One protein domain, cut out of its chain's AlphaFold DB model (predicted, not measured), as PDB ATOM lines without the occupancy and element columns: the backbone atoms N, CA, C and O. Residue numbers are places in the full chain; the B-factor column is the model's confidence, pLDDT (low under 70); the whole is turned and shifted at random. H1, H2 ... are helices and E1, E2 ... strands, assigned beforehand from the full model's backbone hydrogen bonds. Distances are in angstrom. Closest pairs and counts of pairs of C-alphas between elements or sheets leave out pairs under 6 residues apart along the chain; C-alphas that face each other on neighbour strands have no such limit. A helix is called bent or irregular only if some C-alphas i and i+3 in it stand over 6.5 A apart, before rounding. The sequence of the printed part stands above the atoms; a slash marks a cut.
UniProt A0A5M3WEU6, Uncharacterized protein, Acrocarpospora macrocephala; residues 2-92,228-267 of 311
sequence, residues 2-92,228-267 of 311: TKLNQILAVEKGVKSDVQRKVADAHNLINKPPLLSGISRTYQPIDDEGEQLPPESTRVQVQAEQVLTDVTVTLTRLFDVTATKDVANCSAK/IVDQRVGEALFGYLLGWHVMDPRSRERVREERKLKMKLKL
ATOM      1  N   THR A   2     151.962 169.772 149.872       86.75
ATOM      2  CA  THR A   2     150.689 169.161 149.445       86.75
ATOM      3  C   THR A   2     149.751 170.261 148.947       86.75
ATOM      4  O   THR A   2     149.762 171.359 149.498       86.75
ATOM      5  N   LYS A   3     148.942 169.995 147.918       92.44
ATOM      6  CA  LYS A   3     147.915 170.933 147.426       92.44
ATOM      7  C   LYS A   3     146.508 170.516 147.851       92.44
ATOM      8  O   LYS A   3     146.240 169.322 148.011       92.44
ATOM      9  N   LEU A   4     145.596 171.481 147.988       93.19
ATOM     10  CA  LEU A   4     144.203 171.210 148.365       93.19
ATOM     11  C   LEU A   4     143.534 170.208 147.410       93.19
ATOM     12  O   LEU A   4     142.934 169.232 147.862       93.19
ATOM     13  N   ASN A   5     143.709 170.365 146.095       92.12
ATOM     14  CA  ASN A   5     143.182 169.413 145.109       92.12
ATOM     15  C   ASN A   5     143.675 167.965 145.306       92.12
ATOM     16  O   ASN A   5     142.908 167.024 145.100       92.12
ATOM     17  N   GLN A   6     144.918 167.766 145.747       92.56
ATOM     18  CA  GLN A   6     145.473 166.440 146.030       92.56
ATOM     19  C   GLN A   6     144.812 165.811 147.261       92.56
ATOM     20  O   GLN A   6     144.499 164.620 147.248       92.56
ATOM     21  N   ILE A   7     144.545 166.604 148.308       92.75
ATOM     22  CA  ILE A   7     143.802 166.142 149.488       92.75
ATOM     23  C   ILE A   7     142.365 165.766 149.125       92.75
ATOM     24  O   ILE A   7     141.903 164.690 149.514       92.75
ATOM     25  N   LEU A   8     141.685 166.589 148.322       91.12
ATOM     26  CA  LEU A   8     140.332 166.297 147.839       91.12
ATOM     27  C   LEU A   8     140.274 164.978 147.049       91.12
ATOM     28  O   LEU A   8     139.330 164.202 147.207       91.12
ATOM     29  N   ALA A   9     141.299 164.687 146.240       90.69
ATOM     30  CA  ALA A   9     141.370 163.454 145.459       90.69
ATOM     31  C   ALA A   9     141.476 162.189 146.335       90.69
ATOM     32  O   ALA A   9     140.884 161.159 146.004       90.69
ATOM     33  N   VAL A  10     142.199 162.250 147.459       91.44
ATOM     34  CA  VAL A  10     142.396 161.083 148.339       91.44
ATOM     35  C   VAL A  10     141.314 160.932 149.408       91.44
ATOM     36  O   VAL A  10     141.038 159.808 149.831       91.44
ATOM     37  N   GLU A  11     140.673 162.025 149.834       93.00
ATOM     38  CA  GLU A  11     139.695 162.029 150.931       93.00
ATOM     39  C   GLU A  11     138.568 161.015 150.711       93.00
ATOM     40  O   GLU A  11     138.246 160.234 151.610       93.00
ATOM     41  N   LYS A  12     137.999 160.974 149.502       91.00
ATOM     42  CA  LYS A  12     136.893 160.064 149.181       91.00
ATOM     43  C   LYS A  12     137.283 158.593 149.369       91.00
ATOM     44  O   LYS A  12     136.483 157.816 149.889       91.00
ATOM     45  N   GLY A  13     138.501 158.223 148.968       93.38
ATOM     46  CA  GLY A  13     139.031 156.866 149.130       93.38
ATOM     47  C   GLY A  13     139.339 156.525 150.587       93.38
ATOM     48  O   GLY A  13     139.020 155.431 151.046       93.38
ATOM     49  N   VAL A  14     139.890 157.480 151.342       94.19
ATOM     50  CA  VAL A  14     140.123 157.318 152.786       94.19
ATOM     51  C   VAL A  14     138.798 157.107 153.517       94.19
ATOM     52  O   VAL A  14     138.679 156.174 154.306       94.19
ATOM     53  N   LYS A  15     137.775 157.917 153.224       94.00
ATOM     54  CA  LYS A  15     136.457 157.816 153.861       94.00
ATOM     55  C   LYS A  15     135.802 156.453 153.628       94.00
ATOM     56  O   LYS A  15     135.302 155.858 154.581       94.00
ATOM     57  N   SER A  16     135.819 155.945 152.394       95.31
ATOM     58  CA  SER A  16     135.220 154.641 152.080       95.31
ATOM     59  C   SER A  16     135.994 153.466 152.693       95.31
ATOM     60  O   SER A  16     135.381 152.520 153.185       95.31
ATOM     61  N   ASP A  17     137.330 153.527 152.722       94.19
ATOM     62  CA  ASP A  17     138.171 152.526 153.390       94.19
ATOM     63  C   ASP A  17     137.933 152.493 154.905       94.19
ATOM     64  O   ASP A  17     137.762 151.418 155.480       94.19
ATOM     65  N   VAL A  18     137.849 153.665 155.542       96.19
ATOM     66  CA  VAL A  18     137.576 153.791 156.980       96.19
ATOM     67  C   VAL A  18     136.210 153.212 157.334       96.19
ATOM     68  O   VAL A  18     136.119 152.419 158.267       96.19
ATOM     69  N   GLN A  19     135.163 153.550 156.574       95.81
ATOM     70  CA  GLN A  19     133.814 153.021 156.804       95.81
ATOM     71  C   GLN A  19     133.788 151.489 156.786       95.81
ATOM     72  O   GLN A  19     133.212 150.879 157.686       95.81
ATOM     73  N   ARG A  20     134.460 150.868 155.810       96.88
ATOM     74  CA  ARG A  20     134.575 149.406 155.731       96.88
ATOM     75  C   ARG A  20     135.317 148.829 156.938       96.88
ATOM     76  O   ARG A  20     134.787 147.958 157.612       96.88
ATOM     77  N   LYS A  21     136.512 149.341 157.246       95.50
ATOM     78  CA  LYS A  21     137.346 148.829 158.349       95.50
ATOM     79  C   LYS A  21     136.667 148.945 159.713       95.50
ATOM     80  O   LYS A  21     136.806 148.051 160.541       95.50
ATOM     81  N   VAL A  22     135.927 150.028 159.947       96.50
ATOM     82  CA  VAL A  22     135.151 150.209 161.181       96.50
ATOM     83  C   VAL A  22     133.990 149.215 161.246       96.50
ATOM     84  O   VAL A  22     133.765 148.623 162.299       96.50
ATOM     85  N   ALA A  23     133.289 148.974 160.134       97.06
ATOM     86  CA  ALA A  23     132.235 147.962 160.077       97.06
ATOM     87  C   ALA A  23     132.782 146.545 160.332       97.06
ATOM     88  O   ALA A  23     132.194 145.787 161.103       97.06
ATOM     89  N   ASP A  24     133.935 146.204 159.753       95.94
ATOM     90  CA  ASP A  24     134.602 144.918 159.980       95.94
ATOM     91  C   ASP A  24     135.006 144.745 161.452       95.94
ATOM     92  O   ASP A  24     134.741 143.701 162.050       95.94
ATOM     93  N   ALA A  25     135.583 145.785 162.061       95.69
ATOM     94  CA  ALA A  25     135.929 145.800 163.480       95.69
ATOM     95  C   ALA A  25     134.692 145.614 164.374       95.69
ATOM     96  O   ALA A  25     134.720 144.800 165.296       95.69
ATOM     97  N   HIS A  26     133.592 146.305 164.062       95.81
ATOM     98  CA  HIS A  26     132.315 146.153 164.758       95.81
ATOM     99  C   HIS A  26     131.774 144.718 164.653       95.81
ATOM    100  O   HIS A  26     131.356 144.124 165.646       95.81
ATOM    101  N   ASN A  27     131.827 144.115 163.467       95.88
ATOM    102  CA  ASN A  27     131.403 142.728 163.267       95.88
ATOM    103  C   ASN A  27     132.294 141.725 164.011       95.88
ATOM    104  O   ASN A  27     131.820 140.661 164.409       95.88
ATOM    105  N   LEU A  28     133.579 142.036 164.182       94.38
ATOM    106  CA  LEU A  28     134.534 141.181 164.879       94.38
ATOM    107  C   LEU A  28     134.277 141.156 166.391       94.38
ATOM    108  O   LEU A  28     134.232 140.076 166.978       94.38
ATOM    109  N   ILE A  29     134.061 142.321 167.011       95.44
ATOM    110  CA  ILE A  29     133.802 142.422 168.459       95.44
ATOM    111  C   ILE A  29     132.414 141.901 168.854       95.44
ATOM    112  O   ILE A  29     132.215 141.462 169.979       95.44
ATOM    113  N   ASN A  30     131.462 141.867 167.920       96.12
ATOM    114  CA  ASN A  30     130.130 141.306 168.154       96.12
ATOM    115  C   ASN A  30     130.069 139.775 168.030       96.12
ATOM    116  O   ASN A  30     128.983 139.201 167.967       96.12
ATOM    117  N   LYS A  31     131.217 139.088 168.002       95.62
ATOM    118  CA  LYS A  31     131.305 137.622 168.025       95.62
ATOM    119  C   LYS A  31     131.916 137.167 169.357       95.62
ATOM    120  O   LYS A  31     133.119 136.907 169.398       95.62
ATOM    121  N   PRO A  32     131.117 137.022 170.436       94.00
ATOM    122  CA  PRO A  32     131.622 136.648 171.759       94.00
ATOM    123  C   PRO A  32     132.533 135.409 171.781       94.00
ATOM    124  O   PRO A  32     133.558 135.478 172.454       94.00
ATOM    125  N   PRO A  33     132.274 134.329 171.008       94.56
ATOM    126  CA  PRO A  33     133.169 133.168 170.977       94.56
ATOM    127  C   PRO A  33     134.591 133.459 170.475       94.56
ATOM    128  O   PRO A  33     135.497 132.679 170.735       94.56
ATOM    129  N   LEU A  34     134.810 134.555 169.737       94.06
ATOM    130  CA  LEU A  34     136.153 134.964 169.315       94.06
ATOM    131  C   LEU A  34     136.909 135.710 170.422       94.06
ATOM    132  O   LEU A  34     138.140 135.754 170.403       94.06
ATOM    133  N   LEU A  35     136.174 136.309 171.359       94.88
ATOM    134  CA  LEU A  35     136.691 137.088 172.486       94.88
ATOM    135  C   LEU A  35     136.856 136.238 173.752       94.88
ATOM    136  O   LEU A  35     137.552 136.651 174.675       94.88
ATOM    137  N   SER A  36     136.227 135.063 173.806       92.81
ATOM    138  CA  SER A  36     136.343 134.122 174.911       92.81
ATOM    139  C   SER A  36     137.281 132.965 174.574       92.81
ATOM    140  O   SER A  36     137.442 132.554 173.427       92.81
ATOM    141  N   GLY A  37     137.935 132.446 175.608       93.00
ATOM    142  CA  GLY A  37     138.676 131.195 175.560       93.00
ATOM    143  C   GLY A  37     138.209 130.292 176.692       93.00
ATOM    144  O   GLY A  37     137.685 130.771 177.698       93.00
ATOM    145  N   ILE A  38     138.403 128.989 176.531       92.44
ATOM    146  CA  ILE A  38     138.134 127.995 177.565       92.44
ATOM    147  C   ILE A  38     139.333 127.063 177.685       92.44
ATOM    148  O   ILE A  38     139.974 126.734 176.691       92.44
ATOM    149  N   SER A  39     139.663 126.660 178.905       92.44
ATOM    150  CA  SER A  39     140.644 125.615 179.173       92.44
ATOM    151  C   SER A  39     140.098 124.772 180.308       92.44
ATOM    152  O   SER A  39     139.903 125.281 181.410       92.44
ATOM    153  N   ARG A  40     139.812 123.504 180.029       91.06
ATOM    154  CA  ARG A  40     139.310 122.536 181.000       91.06
ATOM    155  C   ARG A  40     140.197 121.309 180.982       91.06
ATOM    156  O   ARG A  40     140.474 120.738 179.930       91.06
ATOM    157  N   THR A  41     140.602 120.905 182.170       87.06
ATOM    158  CA  THR A  41     141.300 119.651 182.428       87.06
ATOM    159  C   THR A  41     140.408 118.820 183.332       87.06
ATOM    160  O   THR A  41     139.923 119.328 184.342       87.06
ATOM    161  N   TYR A  42     140.158 117.572 182.952       87.44
ATOM    162  CA  TYR A  42     139.396 116.640 183.770       87.44
ATOM    163  C   TYR A  42     140.351 115.872 184.684       87.44
ATOM    164  O   TYR A  42     141.385 115.391 184.225       87.44
ATOM    165  N   GLN A  43     140.001 115.767 185.964       85.00
ATOM    166  CA  GLN A  43     140.712 114.927 186.920       85.00
ATOM    167  C   GLN A  43     139.696 113.995 187.596       85.00
ATOM    168  O   GLN A  43     138.754 114.509 188.209       85.00
ATOM    169  N   PRO A  44     139.835 112.661 187.455       83.88
ATOM    170  CA  PRO A  44     138.940 111.713 188.108       83.88
ATOM    171  C   PRO A  44     139.109 111.754 189.634       83.88
ATOM    172  O   PRO A  44     140.145 112.177 190.150       83.88
ATOM    173  N   ILE A  45     138.054 111.354 190.352       83.00
ATOM    174  CA  ILE A  45     138.005 111.371 191.824       83.00
ATOM    175  C   ILE A  45     138.730 110.158 192.429       83.00
ATOM    176  O   ILE A  45     139.263 110.271 193.532       83.00
ATOM    177  N   ASP A  46     138.771 109.028 191.718       81.50
ATOM    178  CA  ASP A  46     139.573 107.858 192.080       81.50
ATOM    179  C   ASP A  46     140.577 107.498 190.967       81.50
ATOM    180  O   ASP A  46     140.478 107.991 189.838       81.50
ATOM    181  N   ASP A  47     141.545 106.646 191.308       74.38
ATOM    182  CA  ASP A  47     142.635 106.233 190.416       74.38
ATOM    183  C   ASP A  47     142.208 105.228 189.319       74.38
ATOM    184  O   ASP A  47     142.958 105.008 188.367       74.38
ATOM    185  N   GLU A  48     141.013 104.640 189.412       77.94
ATOM    186  CA  GLU A  48     140.390 103.764 188.406       77.94
ATOM    187  C   GLU A  48     139.386 104.511 187.495       77.94
ATOM    188  O   GLU A  48     138.784 103.916 186.596       77.94
ATOM    189  N   GLY A  49     139.203 105.819 187.699       75.81
ATOM    190  CA  GLY A  49     138.228 106.640 186.991       75.81
ATOM    191  C   GLY A  49     138.556 106.898 185.514       75.81
ATOM    192  O   GLY A  49     139.707 106.889 185.075       75.81
ATOM    193  N   GLU A  50     137.512 107.183 184.730       81.69
ATOM    194  CA  GLU A  50     137.616 107.452 183.291       81.69
ATOM    195  C   GLU A  50     138.429 108.724 183.011       81.69
ATOM    196  O   GLU A  50     138.082 109.805 183.475       81.69
ATOM    197  N   GLN A  51     139.495 108.637 182.209       82.12
ATOM    198  CA  GLN A  51     140.228 109.827 181.773       82.12
ATOM    199  C   GLN A  51     139.565 110.470 180.554       82.12
ATOM    200  O   GLN A  51     139.485 109.866 179.485       82.12
ATOM    201  N   LEU A  52     139.165 111.736 180.692       84.81
ATOM    202  CA  LEU A  52     138.642 112.537 179.586       84.81
ATOM    203  C   LEU A  52     139.717 113.479 179.016       84.81
ATOM    204  O   LEU A  52     140.493 114.065 179.778       84.81
ATOM    205  N   PRO A  53     139.765 113.668 177.682       84.56
ATOM    206  CA  PRO A  53     140.720 114.574 177.059       84.56
ATOM    207  C   PRO A  53     140.442 116.035 177.460       84.56
ATOM    208  O   PRO A  53     139.284 116.426 177.624       84.56
ATOM    209  N   PRO A  54     141.486 116.872 177.589       86.50
ATOM    210  CA  PRO A  54     141.312 118.282 177.910       86.50
ATOM    211  C   PRO A  54     140.628 119.043 176.764       86.50
ATOM    212  O   PRO A  54     140.930 118.838 175.588       86.50
ATOM    213  N   GLU A  55     139.749 119.980 177.118       89.69
ATOM    214  CA  GLU A  55     139.083 120.893 176.183       89.69
ATOM    215  C   GLU A  55     139.794 122.253 176.227       89.69
ATOM    216  O   GLU A  55     139.904 122.868 177.290       89.69
ATOM    217  N   SER A  56     140.276 122.755 175.084       89.81
ATOM    218  CA  SER A  56     140.896 124.082 175.013       89.81
ATOM    219  C   SER A  56     140.486 124.853 173.762       89.81
ATOM    220  O   SER A  56     140.667 124.387 172.640       89.81
ATOM    221  N   THR A  57     139.992 126.074 173.959       91.06
ATOM    222  CA  THR A  57     139.797 127.088 172.916       91.06
ATOM    223  C   THR A  57     140.516 128.361 173.339       91.06
ATOM    224  O   THR A  57     140.338 128.845 174.454       91.06
ATOM    225  N   ARG A  58     141.341 128.926 172.456       91.19
ATOM    226  CA  ARG A  58     142.066 130.176 172.726       91.19
ATOM    227  C   ARG A  58     141.253 131.385 172.276       91.19
ATOM    228  O   ARG A  58     140.526 131.307 171.291       91.19
ATOM    229  N   VAL A  59     141.470 132.513 172.949       94.69
ATOM    230  CA  VAL A  59     140.981 133.825 172.502       94.69
ATOM    231  C   VAL A  59     141.570 134.135 171.123       94.69
ATOM    232  O   VAL A  59     142.788 134.083 170.943       94.69
ATOM    233  N   GLN A  60     140.712 134.448 170.155       92.50
ATOM    234  CA  GLN A  60     141.104 134.721 168.765       92.50
ATOM    235  C   GLN A  60     141.189 136.221 168.467       92.50
ATOM    236  O   GLN A  60     141.944 136.641 167.591       92.50
ATOM    237  N   VAL A  61     140.427 137.036 169.197       93.62
ATOM    238  CA  VAL A  61     140.337 138.488 169.029       93.62
ATOM    239  C   VAL A  61     140.613 139.162 170.363       93.62
ATOM    240  O   VAL A  61     140.034 138.801 171.381       93.62
ATOM    241  N   GLN A  62     141.465 140.183 170.352       92.62
ATOM    242  CA  GLN A  62     141.691 141.050 171.505       92.62
ATOM    243  C   GLN A  62     141.049 142.413 171.246       92.62
ATOM    244  O   GLN A  62     141.403 143.081 170.274       92.62
ATOM    245  N   ALA A  63     140.128 142.839 172.115       91.69
ATOM    246  CA  ALA A  63     139.406 144.103 171.955       91.69
ATOM    247  C   ALA A  63     140.349 145.320 171.876       91.69
ATOM    248  O   ALA A  63     140.172 146.168 171.008       91.69
ATOM    249  N   GLU A  64     141.405 145.358 172.693       90.12
ATOM    250  CA  GLU A  64     142.427 146.422 172.679       90.12
ATOM    251  C   GLU A  64     143.174 146.532 171.341       90.12
ATOM    252  O   GLU A  64     143.442 147.626 170.834       90.12
ATOM    253  N   GLN A  65     143.468 145.392 170.711       85.75
ATOM    254  CA  GLN A  65     144.088 145.376 169.389       85.75
ATOM    255  C   GLN A  65     143.120 145.928 168.334       85.75
ATOM    256  O   GLN A  65     143.521 146.740 167.500       85.75
ATOM    257  N   VAL A  66     141.837 145.553 168.406       91.19
ATOM    258  CA  VAL A  66     140.799 146.081 167.509       91.19
ATOM    259  C   VAL A  66     140.625 147.592 167.695       91.19
ATOM    260  O   VAL A  66     140.577 148.323 166.704       91.19
ATOM    261  N   LEU A  67     140.607 148.085 168.938       91.06
ATOM    262  CA  LEU A  67     140.558 149.518 169.253       91.06
ATOM    263  C   LEU A  67     141.761 150.275 168.682       91.06
ATOM    264  O   LEU A  67     141.599 151.353 168.101       91.06
ATOM    265  N   THR A  68     142.958 149.696 168.784       87.88
ATOM    266  CA  THR A  68     144.182 150.270 168.211       87.88
ATOM    267  C   THR A  68     144.082 150.378 166.686       87.88
ATOM    268  O   THR A  68     144.385 151.425 166.109       87.88
ATOM    269  N   ASP A  69     143.604 149.328 166.015       86.38
ATOM    270  CA  ASP A  69     143.483 149.297 164.554       86.38
ATOM    271  C   ASP A  69     142.408 150.263 164.025       86.38
ATOM    272  O   ASP A  69     142.630 150.968 163.028       86.38
ATOM    273  N   VAL A  70     141.272 150.358 164.722       92.25
ATOM    274  CA  VAL A  70     140.218 151.343 164.441       92.25
ATOM    275  C   VAL A  70     140.755 152.760 164.613       92.25
ATOM    276  O   VAL A  70     140.569 153.601 163.734       92.25
ATOM    277  N   THR A  71     141.488 153.015 165.692       92.69
ATOM    278  CA  THR A  71     142.046 154.336 165.981       92.69
ATOM    279  C   THR A  71     143.047 154.796 164.934       92.69
ATOM    280  O   THR A  71     142.968 155.932 164.470       92.69
ATOM    281  N   VAL A  72     143.964 153.929 164.495       88.00
ATOM    282  CA  VAL A  72     144.904 154.282 163.416       88.00
ATOM    283  C   VAL A  72     144.146 154.654 162.140       88.00
ATOM    284  O   VAL A  72     144.505 155.607 161.446       88.00
ATOM    285  N   THR A  73     143.081 153.913 161.840       89.31
ATOM    286  CA  THR A  73     142.254 154.147 160.657       89.31
ATOM    287  C   THR A  73     141.514 155.485 160.752       89.31
ATOM    288  O   THR A  73     141.590 156.300 159.830       89.31
ATOM    289  N   LEU A  74     140.859 155.757 161.882       94.12
ATOM    290  CA  LEU A  74     140.130 157.006 162.117       94.12
ATOM    291  C   LEU A  74     141.054 158.224 162.219       94.12
ATOM    292  O   LEU A  74     140.696 159.286 161.721       94.12
ATOM    293  N   THR A  75     142.256 158.072 162.780       93.81
ATOM    294  CA  THR A  75     143.266 159.144 162.858       93.81
ATOM    295  C   THR A  75     143.554 159.713 161.475       93.81
ATOM    296  O   THR A  75     143.517 160.925 161.276       93.81
ATOM    297  N   ARG A  76     143.758 158.839 160.478       90.75
ATOM    298  CA  ARG A  76     143.991 159.284 159.100       90.75
ATOM    299  C   ARG A  76     142.794 160.051 158.538       90.75
ATOM    300  O   ARG A  76     143.002 161.051 157.856       90.75
ATOM    301  N   LEU A  77     141.566 159.598 158.799       95.06
ATOM    302  CA  LEU A  77     140.360 160.297 158.353       95.06
ATOM    303  C   LEU A  77     140.255 161.690 158.985       95.06
ATOM    304  O   LEU A  77     139.977 162.656 158.277       95.06
ATOM    305  N   PHE A  78     140.497 161.792 160.291       95.88
ATOM    306  CA  PHE A  78     140.410 163.048 161.037       95.88
ATOM    307  C   PHE A  78     141.441 164.056 160.526       95.88
ATOM    308  O   PHE A  78     141.080 165.186 160.206       95.88
ATOM    309  N   ASP A  79     142.687 163.618 160.338       94.38
ATOM    310  CA  ASP A  79     143.769 164.438 159.790       94.38
ATOM    311  C   ASP A  79     143.441 164.969 158.386       94.38
ATOM    312  O   ASP A  79     143.561 166.165 158.130       94.38
ATOM    313  N   VAL A  80     142.990 164.102 157.465       94.31
ATOM    314  CA  VAL A  80     142.627 164.508 156.089       94.31
ATOM    315  C   VAL A  80     141.492 165.523 156.092       94.31
ATOM    316  O   VAL A  80     141.544 166.508 155.358       94.31
ATOM    317  N   THR A  81     140.477 165.275 156.919       95.25
ATOM    318  CA  THR A  81     139.276 166.111 156.977       95.25
ATOM    319  C   THR A  81     139.624 167.488 157.535       95.25
ATOM    320  O   THR A  81     139.347 168.492 156.887       95.25
ATOM    321  N   ALA A  82     140.341 167.540 158.662       95.44
ATOM    322  CA  ALA A  82     140.822 168.788 159.245       95.44
ATOM    323  C   ALA A  82     141.746 169.554 158.287       95.44
ATOM    324  O   ALA A  82     141.620 170.767 158.153       95.44
ATOM    325  N   THR A  83     142.634 168.854 157.573       94.69
ATOM    326  CA  THR A  83     143.515 169.470 156.568       94.69
ATOM    327  C   THR A  83     142.723 170.172 155.478       94.69
ATOM    328  O   THR A  83     142.995 171.329 155.167       94.69
ATOM    329  N   LYS A  84     141.721 169.492 154.917       94.62
ATOM    330  CA  LYS A  84     140.842 170.068 153.900       94.62
ATOM    331  C   LYS A  84     140.063 171.266 154.443       94.62
ATOM    332  O   LYS A  84     139.998 172.296 153.782       94.62
ATOM    333  N   ASP A  85     139.471 171.137 155.626       94.75
ATOM    334  CA  ASP A  85     138.591 172.172 156.170       94.75
ATOM    335  C   ASP A  85     139.370 173.436 156.557       94.75
ATOM    336  O   ASP A  85     138.942 174.536 156.214       94.75
ATOM    337  N   VAL A  86     140.557 173.293 157.157       94.12
ATOM    338  CA  VAL A  86     141.465 174.422 157.426       94.12
ATOM    339  C   VAL A  86     141.949 175.061 156.124       94.12
ATOM    340  O   VAL A  86     141.961 176.284 156.006       94.12
ATOM    341  N   ALA A  87     142.309 174.258 155.120       93.69
ATOM    342  CA  ALA A  87     142.717 174.770 153.814       93.69
ATOM    343  C   ALA A  87     141.607 175.567 153.114       93.69
ATOM    344  O   ALA A  87     141.873 176.603 152.509       93.69
ATOM    345  N   ASN A  88     140.354 175.127 153.229       94.06
ATOM    346  CA  ASN A  88     139.210 175.848 152.673       94.06
ATOM    347  C   ASN A  88     139.021 177.244 153.293       94.06
ATOM    348  O   ASN A  88     138.414 178.101 152.653       94.06
ATOM    349  N   CYS A  89     139.532 177.504 154.504       92.50
ATOM    350  CA  CYS A  89     139.470 178.832 155.121       92.50
ATOM    351  C   CYS A  89     140.352 179.869 154.406       92.50
ATOM    352  O   CYS A  89     140.052 181.064 154.455       92.50
ATOM    353  N   SER A  90     141.432 179.435 153.755       92.25
ATOM    354  CA  SER A  90     142.396 180.316 153.086       92.25
ATOM    355  C   SER A  90     142.415 180.179 151.563       92.25
ATOM    356  O   SER A  90     142.838 181.119 150.897       92.25
ATOM    357  N   ALA A  91     141.933 179.067 151.001       96.12
ATOM    358  CA  ALA A  91     141.881 178.838 149.559       96.12
ATOM    359  C   ALA A  91     140.916 179.814 148.864       96.12
ATOM    360  O   ALA A  91     139.689 179.689 148.965       96.12
ATOM    361  N   LYS A  92     141.488 180.785 148.150       97.31
ATOM    362  CA  LYS A  92     140.781 181.869 147.463       97.31
ATOM    363  C   LYS A  92     141.403 182.137 146.097       97.31
ATOM    364  O   LYS A  92     142.574 181.832 145.892       97.31
ATOM    365  N   ILE A 228     149.052 173.630 151.113       92.38
ATOM    366  CA  ILE A 228     148.405 173.401 152.399       92.38
ATOM    367  C   ILE A 228     149.334 172.673 153.361       92.38
ATOM    368  O   ILE A 228     150.231 171.923 152.964       92.38
ATOM    369  N   VAL A 229     149.082 172.894 154.648       91.00
ATOM    370  CA  VAL A 229     149.791 172.244 155.747       91.00
ATOM    371  C   VAL A 229     148.929 171.113 156.289       91.00
ATOM    372  O   VAL A 229     147.803 171.345 156.738       91.00
ATOM    373  N   ASP A 230     149.479 169.900 156.268       89.94
ATOM    374  CA  ASP A 230     148.845 168.710 156.832       89.94
ATOM    375  C   ASP A 230     148.532 168.915 158.322       89.94
ATOM    376  O   ASP A 230     149.412 169.213 159.131       89.94
ATOM    377  N   GLN A 231     147.275 168.695 158.692       92.69
ATOM    378  CA  GLN A 231     146.801 168.747 160.070       92.69
ATOM    379  C   GLN A 231     146.931 167.367 160.720       92.69
ATOM    380  O   GLN A 231     146.574 166.351 160.121       92.69
ATOM    381  N   ARG A 232     147.443 167.333 161.955       90.81
ATOM    382  CA  ARG A 232     147.695 166.115 162.748       90.81
ATOM    383  C   ARG A 232     146.893 166.139 164.043       90.81
ATOM    384  O   ARG A 232     147.446 166.229 165.134       90.81
ATOM    385  N   VAL A 233     145.572 166.131 163.912       91.94
ATOM    386  CA  VAL A 233     144.643 166.284 165.044       91.94
ATOM    387  C   VAL A 233     144.173 164.944 165.602       91.94
ATOM    388  O   VAL A 233     143.835 164.857 166.780       91.94
ATOM    389  N   GLY A 234     144.166 163.887 164.783       90.75
ATOM    390  CA  GLY A 234     143.640 162.588 165.191       90.75
ATOM    391  C   GLY A 234     144.425 161.980 166.354       90.75
ATOM    392  O   GLY A 234     143.819 161.500 167.308       90.75
ATOM    393  N   GLU A 235     145.758 162.068 166.327       88.50
ATOM    394  CA  GLU A 235     146.611 161.530 167.399       88.50
ATOM    395  C   GLU A 235     146.316 162.185 168.753       88.50
ATOM    396  O   GLU A 235     146.200 161.484 169.753       88.50
ATOM    397  N   ALA A 236     146.125 163.507 168.788       88.50
ATOM    398  CA  ALA A 236     145.785 164.219 170.018       88.50
ATOM    399  C   ALA A 236     144.411 163.790 170.563       88.50
ATOM    400  O   ALA A 236     144.270 163.508 171.754       88.50
ATOM    401  N   LEU A 237     143.405 163.682 169.687       92.12
ATOM    402  CA  LEU A 237     142.038 163.309 170.065       92.12
ATOM    403  C   LEU A 237     141.958 161.879 170.608       92.12
ATOM    404  O   LEU A 237     141.384 161.646 171.673       92.12
ATOM    405  N   PHE A 238     142.559 160.918 169.909       90.12
ATOM    406  CA  PHE A 238     142.574 159.533 170.370       90.12
ATOM    407  C   PHE A 238     143.540 159.309 171.532       90.12
ATOM    408  O   PHE A 238     143.278 158.469 172.390       90.12
ATOM    409  N   GLY A 239     144.614 160.096 171.609       86.75
ATOM    410  CA  GLY A 239     145.521 160.104 172.749       86.75
ATOM    411  C   GLY A 239     144.834 160.510 174.047       86.75
ATOM    412  O   GLY A 239     145.130 159.940 175.096       86.75
ATOM    413  N   TYR A 240     143.881 161.438 173.971       88.50
ATOM    414  CA  TYR A 240     142.977 161.745 175.073       88.50
ATOM    415  C   TYR A 240     141.975 160.607 175.322       88.50
ATOM    416  O   TYR A 240     141.915 160.091 176.435       88.50
ATOM    417  N   LEU A 241     141.230 160.176 174.291       88.00
ATOM    418  CA  LEU A 241     140.148 159.186 174.429       88.00
ATOM    419  C   LEU A 241     140.620 157.858 175.034       88.00
ATOM    420  O   LEU A 241     139.927 157.277 175.863       88.00
ATOM    421  N   LEU A 242     141.783 157.374 174.601       86.88
ATOM    422  CA  LEU A 242     142.335 156.082 175.010       86.88
ATOM    423  C   LEU A 242     143.415 156.216 176.087       86.88
ATOM    424  O   LEU A 242     144.082 155.239 176.422       86.88
ATOM    425  N   GLY A 243     143.639 157.428 176.604       82.38
ATOM    426  CA  GLY A 243     144.669 157.683 177.610       82.38
ATOM    427  C   GLY A 243     146.101 157.426 177.124       82.38
ATOM    428  O   GLY A 243     147.016 157.299 177.938       82.38
ATOM    429  N   TRP A 244     146.351 157.371 175.809       69.88
ATOM    430  CA  TRP A 244     147.696 157.151 175.253       69.88
ATOM    431  C   TRP A 244     148.663 158.317 175.497       69.88
ATOM    432  O   TRP A 244     149.870 158.178 175.289       69.88
ATOM    433  N   HIS A 245     148.165 159.440 176.019       52.88
ATOM    434  CA  HIS A 245     149.001 160.498 176.582       52.88
ATOM    435  C   HIS A 245     149.792 160.074 177.842       52.88
ATOM    436  O   HIS A 245     150.703 160.797 178.237       52.88
ATOM    437  N   VAL A 246     149.537 158.879 178.400       46.38
ATOM    438  CA  VAL A 246     150.304 158.245 179.497       46.38
ATOM    439  C   VAL A 246     150.941 156.916 179.046       46.38
ATOM    440  O   VAL A 246     151.078 155.970 179.812       46.38
ATOM    441  N   MET A 247     151.331 156.803 177.775       44.34
ATOM    442  CA  MET A 247     152.143 155.677 177.303       44.34
ATOM    443  C   MET A 247     153.582 156.146 177.084       44.34
ATOM    444  O   MET A 247     153.865 156.902 176.149       44.34
ATOM    445  N   ASP A 248     154.465 155.687 177.979       49.53
ATOM    446  CA  ASP A 248     155.932 155.744 177.905       49.53
ATOM    447  C   ASP A 248     156.413 155.636 176.439       49.53
ATOM    448  O   ASP A 248     155.931 154.759 175.712       49.53
ATOM    449  N   PRO A 249     157.346 156.492 175.975       50.22
ATOM    450  CA  PRO A 249     157.992 156.386 174.663       50.22
ATOM    451  C   PRO A 249     158.323 154.950 174.211       50.22
ATOM    452  O   PRO A 249     158.162 154.627 173.033       50.22
ATOM    453  N   ARG A 250     158.667 154.045 175.140       53.28
ATOM    454  CA  ARG A 250     158.937 152.619 174.859       53.28
ATOM    455  C   ARG A 250     157.725 151.834 174.343       53.28
ATOM    456  O   ARG A 250     157.873 150.853 173.614       53.28
ATOM    457  N   SER A 251     156.506 152.229 174.701       52.09
ATOM    458  CA  SER A 251     155.263 151.609 174.220       52.09
ATOM    459  C   SER A 251     154.945 152.017 172.777       52.09
ATOM    460  O   SER A 251     154.494 151.187 171.988       52.09
ATOM    461  N   ARG A 252     155.284 153.255 172.387       52.84
ATOM    462  CA  ARG A 252     155.168 153.740 170.995       52.84
ATOM    463  C   ARG A 252     156.108 152.988 170.055       52.84
ATOM    464  O   ARG A 252     155.748 152.668 168.921       52.84
ATOM    465  N   GLU A 253     157.307 152.695 170.545       55.22
ATOM    466  CA  GLU A 253     158.335 151.961 169.813       55.22
ATOM    467  C   GLU A 253     157.961 150.481 169.656       55.22
ATOM    468  O   GLU A 253     158.050 149.946 168.553       55.22
ATOM    469  N   ARG A 254     157.389 149.857 170.697       57.59
ATOM    470  CA  ARG A 254     156.848 148.488 170.628       57.59
ATOM    471  C   ARG A 254     155.727 148.327 169.605       57.59
ATOM    472  O   ARG A 254     155.798 147.409 168.799       57.59
ATOM    473  N   VAL A 255     154.742 149.228 169.561       55.41
ATOM    474  CA  VAL A 255     153.642 149.133 168.575       55.41
ATOM    475  C   VAL A 255     154.154 149.320 167.139       55.41
ATOM    476  O   VAL A 255     153.706 148.632 166.216       55.41
ATOM    477  N   ARG A 256     155.130 150.217 166.924       58.44
ATOM    478  CA  ARG A 256     155.790 150.389 165.615       58.44
ATOM    479  C   ARG A 256     156.599 149.157 165.211       58.44
ATOM    480  O   ARG A 256     156.495 148.730 164.060       58.44
ATOM    481  N   GLU A 257     157.378 148.590 166.126       63.12
ATOM    482  CA  GLU A 257     158.194 147.402 165.868       63.12
ATOM    483  C   GLU A 257     157.336 146.146 165.672       63.12
ATOM    484  O   GLU A 257     157.562 145.409 164.715       63.12
ATOM    485  N   GLU A 258     156.270 145.948 166.451       63.12
ATOM    486  CA  GLU A 258     155.312 144.858 166.232       63.12
ATOM    487  C   GLU A 258     154.624 144.960 164.868       63.12
ATOM    488  O   GLU A 258     154.416 143.944 164.199       63.12
ATOM    489  N   ARG A 259     154.306 146.175 164.399       62.19
ATOM    490  CA  ARG A 259     153.790 146.387 163.039       62.19
ATOM    491  C   ARG A 259     154.814 146.031 161.972       62.19
ATOM    492  O   ARG A 259     154.463 145.325 161.028       62.19
ATOM    493  N   LYS A 260     156.065 146.485 162.109       69.94
ATOM    494  CA  LYS A 260     157.147 146.109 161.182       69.94
ATOM    495  C   LYS A 260     157.341 144.593 161.161       69.94
ATOM    496  O   LYS A 260     157.508 144.023 160.086       69.94
ATOM    497  N   LEU A 261     157.263 143.942 162.321       67.44
ATOM    498  CA  LEU A 261     157.395 142.497 162.463       67.44
ATOM    499  C   LEU A 261     156.227 141.757 161.799       67.44
ATOM    500  O   LEU A 261     156.463 140.882 160.973       67.44
ATOM    501  N   LYS A 262     154.974 142.148 162.073       63.16
ATOM    502  CA  LYS A 262     153.769 141.565 161.450       63.16
ATOM    503  C   LYS A 262     153.753 141.769 159.931       63.16
ATOM    504  O   LYS A 262     153.331 140.876 159.200       63.16
ATOM    505  N   MET A 263     154.239 142.910 159.441       61.00
ATOM    506  CA  MET A 263     154.342 143.189 158.006       61.00
ATOM    507  C   MET A 263     155.436 142.336 157.347       61.00
ATOM    508  O   MET A 263     155.173 141.711 156.323       61.00
ATOM    509  N   LYS A 264     156.614 142.208 157.976       65.31
ATOM    510  CA  LYS A 264     157.680 141.283 157.544       65.31
ATOM    511  C   LYS A 264     157.228 139.818 157.565       65.31
ATOM    512  O   LYS A 264     157.536 139.079 156.641       65.31
ATOM    513  N   LEU A 265     156.463 139.402 158.576       60.62
ATOM    514  CA  LEU A 265     155.901 138.050 158.677       60.62
ATOM    515  C   LEU A 265     154.891 137.758 157.563       60.62
ATOM    516  O   LEU A 265     154.966 136.685 156.969       60.62
ATOM    517  N   LYS A 266     154.015 138.714 157.228       56.59
ATOM    518  CA  LYS A 266     153.090 138.607 156.085       56.59
ATOM    519  C   LYS A 266     153.805 138.589 154.730       56.59
ATOM    520  O   LYS A 266     153.349 137.901 153.830       56.59
ATOM    521  N   LEU A 267     154.920 139.306 154.589       54.16
ATOM    522  CA  LEU A 267     155.757 139.288 153.381       54.16
ATOM    523  C   LEU A 267     156.577 137.992 153.244       54.16
ATOM    524  O   LEU A 267     156.785 137.524 152.129       54.16
TER     525      LEU A 267
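AT A GLANCE: This is residues 2 to 92 and 228 to 267 of the 311 residues of an uncharacterized protein of Acrocarpospora macrocephala (UniProt A0A5M3WEU6). Two long helices, H1 and H3, lie side by side and run opposite ways, and beyond one end of the pair a narrow arm, the hairpin of E1 and E2 with its loop of residues 41 to 54, adds to the length. The short helix H4 packs on H3, while H5 lies apart to one side, and its residues 256 to 267 stick out. The printed part has 131 residues with five named helices and two named strands, in the order H1, H2, E1, E2, H3, H4, H5; the two strands form an antiparallel sheet, and the class is mostly helix. The whole is extended, with a radius of gyration of the C-alphas of 22.5 A, and spans 88 by 32 by 31 A.

IN THESE COORDINATES: H1 is residues 4 to 29, 36.6 A long, and begins at C-alpha 4 at (144.203, 171.210, 148.365). It has a kink of 32 degrees near residue 12 and is irregular, but only just: C-alphas 9 and 12 are 6.7 A apart. H2 is residues 32 to 35. E1 is residues 38 to 40, and E2 is residues 55 to 57. H3 is residues 63 to 90, 40.9 A long, beginning at C-alpha 63 at (139.406, 144.103, 171.955). H4 is residues 234 to 241, 10.4 A long. H5 is residues 249 to 267, 27.4 A long, and ends at C-alpha 267 at (155.757, 139.288, 153.381).

HOW THE PARTS SIT: H1 and H3 touch, and their closest C-alphas, those of Val 18 and Thr 73, are 6.0 A apart. They run opposite ways at a shallow tilt of 22 degrees. H2 is close to H1 but not clearly touching; the closest C-alphas, those of Ile 29 and Leu 35, are 7.3 A apart. E1 and E2 form an antiparallel hairpin, their directions at 163 degrees. N 38 and O 57 are 2.8 A apart and N 55 and O 40 are 3.0 A apart, both within hydrogen-bond range. H4 touches H3 at residues 71 to 79 alone, closest at the C-alphas of Thr 75 and Gly 234, 4.2 A apart. These two run opposite ways at a steep tilt of 50 degrees. H5 is apart from H1, H3 and H4. Every O i to N i+4 pair is within hydrogen-bond range in H4 and H5, against 20 of 22 in H1 and 23 of 24 in H3; H2 is too short for such a pair.

THE WHOLE: The two C-alphas farthest apart, those of Glu 48 and Lys 92, are 88.2 A apart. Residues 93 to 227 are not printed, and C-alphas 92 and 228 across this cut are 12.4 A apart. Of the links that are printed whole, the one from E1 to E2 is long, with 14 residues. The mean pLDDT of the printed part is 85.1, and residues 244 to 267 are under 70.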